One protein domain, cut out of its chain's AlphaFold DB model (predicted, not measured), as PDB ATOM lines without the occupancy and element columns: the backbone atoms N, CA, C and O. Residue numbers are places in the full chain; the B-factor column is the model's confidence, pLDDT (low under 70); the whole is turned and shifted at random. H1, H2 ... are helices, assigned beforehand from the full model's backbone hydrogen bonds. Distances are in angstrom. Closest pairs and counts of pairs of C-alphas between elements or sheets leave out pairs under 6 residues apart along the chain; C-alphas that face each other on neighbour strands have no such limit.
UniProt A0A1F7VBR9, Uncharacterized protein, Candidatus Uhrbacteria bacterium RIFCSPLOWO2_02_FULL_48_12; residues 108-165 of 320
ATOM      1  N   GLU A 108      19.750  55.133  35.635       72.62
ATOM      2  CA  GLU A 108      20.858  55.361  36.573       72.62
ATOM      3  C   GLU A 108      20.556  54.766  37.967       72.62
ATOM      4  O   GLU A 108      21.417  54.169  38.624       72.62
ATOM      5  N   LYS A 109      19.289  54.813  38.401       72.62
ATOM      6  CA  LYS A 109      18.831  54.198  39.659       72.62
ATOM      7  C   LYS A 109      18.760  52.661  39.590       72.62
ATOM      8  O   LYS A 109      19.002  51.979  40.592       72.62
ATOM      9  N   TYR A 110      18.455  52.091  38.426       67.19
ATOM     10  CA  TYR A 110      18.460  50.638  38.217       67.19
ATOM     11  C   TYR A 110      19.879  50.079  38.013       67.19
ATOM     12  O   TYR A 110      20.187  49.010  38.545       67.19
ATOM     13  N   GLU A 111      20.782  50.809  37.355       67.31
ATOM     14  CA  GLU A 111      22.186  50.400  37.197       67.31
ATOM     15  C   GLU A 111      22.940  50.403  38.534       67.31
ATOM     16  O   GLU A 111      23.640  49.441  38.868       67.31
ATOM     17  N   THR A 112      22.729  51.427  39.365       65.88
ATOM     18  CA  THR A 112      23.359  51.507  40.694       65.88
ATOM     19  C   THR A 112      22.859  50.425  41.660       65.88
ATOM     20  O   THR A 112      23.634  49.913  42.473       65.88
ATOM     21  N   SER A 113      21.596  50.000  41.549       62.53
ATOM     22  CA  SER A 113      21.022  48.961  42.420       62.53
ATOM     23  C   SER A 113      21.357  47.525  41.986       62.53
ATOM     24  O   SER A 113      21.533  46.658  42.852       62.53
ATOM     25  N   LEU A 114      21.545  47.261  40.688       60.28
ATOM     26  CA  LEU A 114      21.999  45.953  40.193       60.28
ATOM     27  C   LEU A 114      23.476  45.680  40.525       60.28
ATOM     28  O   LEU A 114      23.819  44.562  40.918       60.28
ATOM     29  N   LEU A 115      24.340  46.700  40.482       59.44
ATOM     30  CA  LEU A 115      25.758  46.552  40.843       59.44
ATOM     31  C   LEU A 115      25.986  46.401  42.359       59.44
ATOM     32  O   LEU A 115      26.936  45.736  42.783       59.44
ATOM     33  N   ALA A 116      25.099  46.947  43.196       59.88
ATOM     34  CA  ALA A 116      25.216  46.847  44.652       59.88
ATOM     35  C   ALA A 116      24.828  45.459  45.206       59.88
ATOM     36  O   ALA A 116      25.388  45.016  46.214       59.88
ATOM     37  N   ARG A 117      23.907  44.735  44.547       58.91
ATOM     38  CA  ARG A 117      23.428  43.419  45.022       58.91
ATOM     39  C   ARG A 117      24.360  42.256  44.648       58.91
ATOM     40  O   ARG A 117      24.358  41.238  45.337       58.91
ATOM     41  N   GLY A 118      25.214  42.427  43.635       56.12
ATOM     42  CA  GLY A 118      26.167  41.404  43.175       56.12
ATOM     43  C   GLY A 118      27.432  41.232  44.034       56.12
ATOM     44  O   GLY A 118      28.054  40.172  43.996       56.12
ATOM     45  N   ARG A 119      27.816  42.221  44.858       61.12
ATOM     46  CA  ARG A 119      29.090  42.173  45.615       61.12
ATOM     47  C   ARG A 119      29.147  41.117  46.717       61.12
ATOM     48  O   ARG A 119      30.232  40.632  47.025       61.12
ATOM     49  N   ARG A 120      28.015  40.736  47.322       65.38
ATOM     50  CA  ARG A 120      28.034  39.796  48.463       65.38
ATOM     51  C   ARG A 120      28.398  38.370  48.047       65.38
ATOM     52  O   ARG A 120      29.119  37.704  48.778       65.38
ATOM     53  N   HIS A 121      27.953  37.919  46.874       71.06
ATOM     54  CA  HIS A 121      28.227  36.554  46.417       71.06
ATOM     55  C   HIS A 121      29.670  36.378  45.930       71.06
ATOM     56  O   HIS A 121      30.279  35.347  46.203       71.06
ATOM     57  N   ILE A 122      30.252  37.401  45.295       77.12
ATOM     58  CA  ILE A 122      31.641  37.359  44.804       77.12
ATOM     59  C   ILE A 122      32.629  37.180  45.970       77.12
ATOM     60  O   ILE A 122      33.563  36.387  45.867       77.12
ATOM     61  N   ASN A 123      32.377  37.825  47.115       84.50
ATOM     62  CA  ASN A 123      33.226  37.685  48.302       84.50
ATOM     63  C   ASN A 123      33.186  36.270  48.903       84.50
ATOM     64  O   ASN A 123      34.207  35.785  49.383       84.50
ATOM     65  N   ILE A 124      32.036  35.586  48.852       90.62
ATOM     66  CA  ILE A 124      31.899  34.218  49.380       90.62
ATOM     67  C   ILE A 124      32.666  33.225  48.500       90.62
ATOM     68  O   ILE A 124      33.402  32.393  49.025       90.62
ATOM     69  N   PHE A 125      32.555  33.331  47.172       92.94
ATOM     70  CA  PHE A 125      33.310  32.462  46.264       92.94
ATOM     71  C   PHE A 125      34.818  32.693  46.362       92.94
ATOM     72  O   PHE A 125      35.575  31.724  46.403       92.94
ATOM     73  N   ALA A 126      35.260  33.950  46.469       92.56
ATOM     74  CA  ALA A 126      36.669  34.268  46.684       92.56
ATOM     75  C   ALA A 126      37.191  33.680  48.006       92.56
ATOM     76  O   ALA A 126      38.281  33.110  48.038       92.56
ATOM     77  N   TRP A 127      36.398  33.755  49.080       95.88
ATOM     78  CA  TRP A 127      36.754  33.172  50.372       95.88
ATOM     79  C   TRP A 127      36.824  31.639  50.325       95.88
ATOM     80  O   TRP A 127      37.814  31.070  50.779       95.88
ATOM     81  N   LEU A 128      35.840  30.966  49.716       96.69
ATOM     82  CA  LEU A 128      35.849  29.504  49.550       96.69
ATOM     83  C   LEU A 128      37.030  29.031  48.697       96.69
ATOM     84  O   LEU A 128      37.692  28.054  49.046       96.69
ATOM     85  N   TYR A 129      37.324  29.738  47.606       96.44
ATOM     86  CA  TYR A 129      38.478  29.449  46.761       96.44
ATOM     87  C   TYR A 129      39.792  29.628  47.533       96.44
ATOM     88  O   TYR A 129      40.657  28.755  47.491       96.44
ATOM     89  N   GLY A 130      39.918  30.713  48.303       97.56
ATOM     90  CA  GLY A 130      41.066  30.943  49.181       97.56
ATOM     91  C   GLY A 130      41.228  29.857  50.248       97.56
ATOM     92  O   GLY A 130      42.332  29.349  50.440       97.56
ATOM     93  N   ALA A 131      40.135  29.441  50.891       97.69
ATOM     94  CA  ALA A 131      40.140  28.360  51.875       97.69
ATOM     95  C   ALA A 131      40.563  27.021  51.249       97.69
ATOM     96  O   ALA A 131      41.402  26.318  51.809       97.69
ATOM     97  N   MET A 132      40.054  26.697  50.056       97.44
ATOM     98  CA  MET A 132      40.435  25.496  49.309       97.44
ATOM     99  C   MET A 132      41.940  25.469  49.000       97.44
ATOM    100  O   MET A 132      42.601  24.463  49.260       97.44
ATOM    101  N   TRP A 133      42.507  26.578  48.508       97.44
ATOM    102  CA  TRP A 133      43.951  26.680  48.262       97.44
ATOM    103  C   TRP A 133      44.778  26.618  49.542       97.44
ATOM    104  O   TRP A 133      45.829  25.981  49.553       97.44
ATOM    105  N   SER A 134      44.305  27.230  50.628       97.75
ATOM    106  CA  SER A 134      44.975  27.167  51.927       97.75
ATOM    107  C   SER A 134      45.073  25.727  52.438       97.75
ATOM    108  O   SER A 134      46.163  25.281  52.794       97.75
ATOM    109  N   VAL A 135      43.973  24.966  52.382       97.31
ATOM    110  CA  VAL A 135      43.959  23.543  52.756       97.31
ATOM    111  C   VAL A 135      44.870  22.723  51.841       97.31
ATOM    112  O   VAL A 135      45.625  21.883  52.329       97.31
ATOM    113  N   PHE A 136      44.859  22.986  50.531       95.25
ATOM    114  CA  PHE A 136      45.727  22.297  49.573       95.25
ATOM    115  C   PHE A 136      47.223  22.545  49.842       95.25
ATOM    116  O   PHE A 136      48.016  21.599  49.877       95.25
ATOM    117  N   LEU A 137      47.617  23.801  50.080       95.56
ATOM    118  CA  LEU A 137      49.001  24.170  50.393       95.56
ATOM    119  C   LEU A 137      49.446  23.592  51.738       95.56
ATOM    120  O   LEU A 137      50.541  23.037  51.828       95.56
ATOM    121  N   LEU A 138      48.589  23.659  52.760       97.12
ATOM    122  CA  LEU A 138      48.872  23.082  54.073       97.12
ATOM    123  C   LEU A 138      49.022  21.557  53.990       97.12
ATOM    124  O   LEU A 138      49.982  21.005  54.522       97.12
ATOM    125  N   GLY A 139      48.127  20.880  53.267       95.06
ATOM    126  CA  GLY A 139      48.211  19.440  53.027       95.06
ATOM    127  C   GLY A 139      49.492  19.047  52.289       95.06
ATOM    128  O   GLY A 139      50.158  18.089  52.678       95.06
ATOM    129  N   THR A 140      49.891  19.826  51.279       93.38
ATOM    130  CA  THR A 140      51.152  19.617  50.547       93.38
ATOM    131  C   THR A 140      52.371  19.821  51.449       93.38
ATOM    132  O   THR A 140      53.310  19.029  51.386       93.38
ATOM    133  N   ALA A 141      52.355  20.827  52.329       94.81
ATOM    134  CA  ALA A 141      53.431  21.074  53.289       94.81
ATOM    135  C   ALA A 141      53.565  19.937  54.315       94.81
ATOM    136  O   ALA A 141      54.673  19.461  54.562       94.81
ATOM    137  N   VAL A 142      52.447  19.447  54.864       95.62
ATOM    138  CA  VAL A 142      52.436  18.287  55.774       95.62
ATOM    139  C   VAL A 142      52.942  17.036  55.059       95.62
ATOM    140  O   VAL A 142      53.767  16.315  55.617       95.62
ATOM    141  N   LEU A 143      52.507  16.798  53.816       93.62
ATOM    142  CA  LEU A 143      52.977  15.670  53.013       93.62
ATOM    143  C   LEU A 143      54.485  15.759  52.756       93.62
ATOM    144  O   LEU A 143      55.184  14.763  52.922       93.62
ATOM    145  N   ALA A 144      54.997  16.942  52.408       91.69
ATOM    146  CA  ALA A 144      56.427  17.161  52.230       91.69
ATOM    147  C   ALA A 144      57.190  16.853  53.528       91.69
ATOM    148  O   ALA A 144      58.098  16.027  53.521       91.69
ATOM    149  N   ILE A 145      56.785  17.423  54.666       94.44
ATOM    150  CA  ILE A 145      57.433  17.153  55.960       94.44
ATOM    151  C   ILE A 145      57.372  15.657  56.305       94.44
ATOM    152  O   ILE A 145      58.384  15.081  56.704       94.44
ATOM    153  N   GLY A 146      56.226  15.003  56.106       94.44
ATOM    154  CA  GLY A 146      56.064  13.573  56.363       94.44
ATOM    155  C   GLY A 146      56.971  12.699  55.496       94.44
ATOM    156  O   GLY A 146      57.560  11.732  55.974       94.44
ATOM    157  N   VAL A 147      57.149  13.064  54.228       91.75
ATOM    158  CA  VAL A 147      58.001  12.322  53.295       91.75
ATOM    159  C   VAL A 147      59.490  12.553  53.571       91.75
ATOM    160  O   VAL A 147      60.232  11.575  53.645       91.75
ATOM    161  N   TYR A 148      59.927  13.805  53.746       90.31
ATOM    162  CA  TYR A 148      61.348  14.139  53.917       90.31
ATOM    163  C   TYR A 148      61.849  13.895  55.344       90.31
ATOM    164  O   TYR A 148      62.919  13.329  55.532       90.31
ATOM    165  N   LYS A 149      61.093  14.308  56.369       92.31
ATOM    166  CA  LYS A 149      61.545  14.231  57.770       92.31
ATOM    167  C   LYS A 149      61.101  12.962  58.482       92.31
ATOM    168  O   LYS A 149      61.868  12.430  59.274       92.31
ATOM    169  N   LEU A 150      59.882  12.491  58.222       93.38
ATOM    170  CA  LEU A 150      59.329  11.309  58.901       93.38
ATOM    171  C   LEU A 150      59.508  10.012  58.100       93.38
ATOM    172  O   LEU A 150      59.171   8.945  58.603       93.38
ATOM    173  N   GLY A 151      60.017  10.088  56.865       88.69
ATOM    174  CA  GLY A 151      60.291   8.916  56.036       88.69
ATOM    175  C   GLY A 151      59.045   8.130  55.622       88.69
ATOM    176  O   GLY A 151      59.136   6.925  55.420       88.69
ATOM    177  N   TRP A 152      57.875   8.770  55.501       91.38
ATOM    178  CA  TRP A 152      56.621   8.077  55.181       91.38
ATOM    179  C   TRP A 152      56.704   7.287  53.868       91.38
ATOM    180  O   TRP A 152      56.713   7.866  52.779       91.38
ATOM    181  N   ASP A 153      56.698   5.958  53.942       86.38
ATOM    182  CA  ASP A 153      56.943   5.049  52.814       86.38
ATOM    183  C   ASP A 153      55.731   4.200  52.381       86.38
ATOM    184  O   ASP A 153      55.797   3.464  51.393       86.38
ATOM    185  N   GLY A 154      54.590   4.370  53.054       88.31
ATOM    186  CA  GLY A 154      53.371   3.597  52.813       88.31
ATOM    187  C   GLY A 154      52.791   3.698  51.390       88.31
ATOM    188  O   GLY A 154      53.005   4.659  50.648       88.31
ATOM    189  N   GLN A 155      51.969   2.705  51.018       87.88
ATOM    190  CA  GLN A 155      51.311   2.635  49.701       87.88
ATOM    191  C   GLN A 155      50.461   3.875  49.386       87.88
ATOM    192  O   GLN A 155      50.441   4.330  48.241       87.88
ATOM    193  N   LEU A 156      49.774   4.433  50.391       89.56
ATOM    194  CA  LEU A 156      48.973   5.649  50.236       89.56
ATOM    195  C   LEU A 156      49.860   6.845  49.872       89.56
ATOM    196  O   LEU A 156      49.548   7.570  48.931       89.56
ATOM    197  N   THR A 157      51.000   6.997  50.552       88.38
ATOM    198  CA  THR A 157      51.989   8.041  50.263       88.38
ATOM    199  C   THR A 157      52.533   7.904  48.846       88.38
ATOM    200  O   THR A 157      52.581   8.889  48.118       88.38
ATOM    201  N   ASN A 158      52.853   6.686  48.396       84.69
ATOM    202  CA  ASN A 158      53.318   6.452  47.023       84.69
ATOM    203  C   ASN A 158      52.253   6.810  45.972       84.69
ATOM    204  O   ASN A 158      52.587   7.379  44.935       84.69
ATOM    205  N   LYS A 159      50.968   6.538  46.241       88.75
ATOM    206  CA  LYS A 159      49.873   6.979  45.361       88.75
ATOM    207  C   LYS A 159      49.740   8.503  45.343       88.75
ATOM    208  O   LYS A 159      49.604   9.072  44.266       88.75
ATOM    209  N   LEU A 160      49.814   9.159  46.502       88.12
ATOM    210  CA  LEU A 160      49.746  10.622  46.629       88.12
ATOM    211  C   LEU A 160      50.906  11.325  45.908       88.12
ATOM    212  O   LEU A 160      50.681  12.318  45.221       88.12
ATOM    213  N   LEU A 161      52.121  10.779  45.998       87.12
ATOM    214  CA  LEU A 161      53.322  11.305  45.337       87.12
ATOM    215  C   LEU A 161      53.247  11.290  43.803       87.12
ATOM    216  O   LEU A 161      53.976  12.035  43.153       87.12
ATOM    217  N   ASN A 162      52.369  10.472  43.217       85.94
ATOM    218  CA  ASN A 162      52.129  10.495  41.773       85.94
ATOM    219  C   ASN A 162      51.264  11.689  41.342       85.94
ATOM    220  O   ASN A 162      51.340  12.102  40.188       85.94
ATOM    221  N   TYR A 163      50.449  12.235  42.250       89.94
ATOM    222  CA  TYR A 163      49.585  13.389  41.979       89.94
ATOM    223  C   TYR A 163      50.232  14.708  42.383       89.94
ATOM    224  O   TYR A 163      50.055  15.712  41.698       89.94
ATOM    225  N   VAL A 164      50.970  14.709  43.495       90.19
ATOM    226  CA  VAL A 164      51.662  15.892  44.006       90.19
ATOM    227  C   VAL A 164      53.150  15.746  43.694       90.19
ATOM    228  O   VAL A 164      53.850  15.006  44.391       90.19
ATOM    229  N   PRO A 165      53.654  16.420  42.644       87.56
ATOM    230  CA  PRO A 165      55.036  16.281  42.225       87.56
ATOM    231  C   PRO A 165      55.942  17.011  43.223       87.56
ATOM    232  O   PRO A 165      56.162  18.217  43.137       87.56
TER     233      PRO A 165
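This is residues 108 to 165 of the 320 residues of an uncharacterized protein of Candidatus Uhrbacteria bacterium RIFCSPLOWO2_02_FULL_48_12 (UniProt A0A1F7VBR9). You are looking at a long rod, made mostly by the helix H2, with the short helix H1 before it roughly in line and the short helix H3 folded back near its far end. The 58 printed residues hold three named helices, H1, H2, H3 in chain order, and no named strand: all helix. The whole is extended, with a radius of gyration of the C-alphas of 20.5 A and spans of 64 by 18 by 13 A.

Start at H1, residues 108 to 117, and H2, residues 119 to 148, which meet only through their tight link. H3, residues 155 to 163, is apart from H1. Look at Val 147 and Thr 157: their C-alphas, 8.0 A apart, are the closest of H2 and H3, which are close but not clearly touching. These two run opposite ways at a steep tilt of 54 degrees. Each O i to N i+4 pair is within hydrogen-bond range in H1, but 24 of 26 in H2 and 3 of 5 in H3.

Find C-alpha 108 at (20.858, 55.361, 36.573), where H1 begins its 14.9 A. H2 runs 43.5 A from C-alpha 119 at (29.090, 42.173, 45.615). H3, 13.4 A long, ends at C-alpha 163, (49.585, 13.389, 41.979).

The farthest C-alphas, those of Glu 108 and Asp 153, are 64.0 A apart. Residues 108 to 139 stand free. The printed part has no cut and no long link. Read pLDDT under 70 at residues 110 to 120.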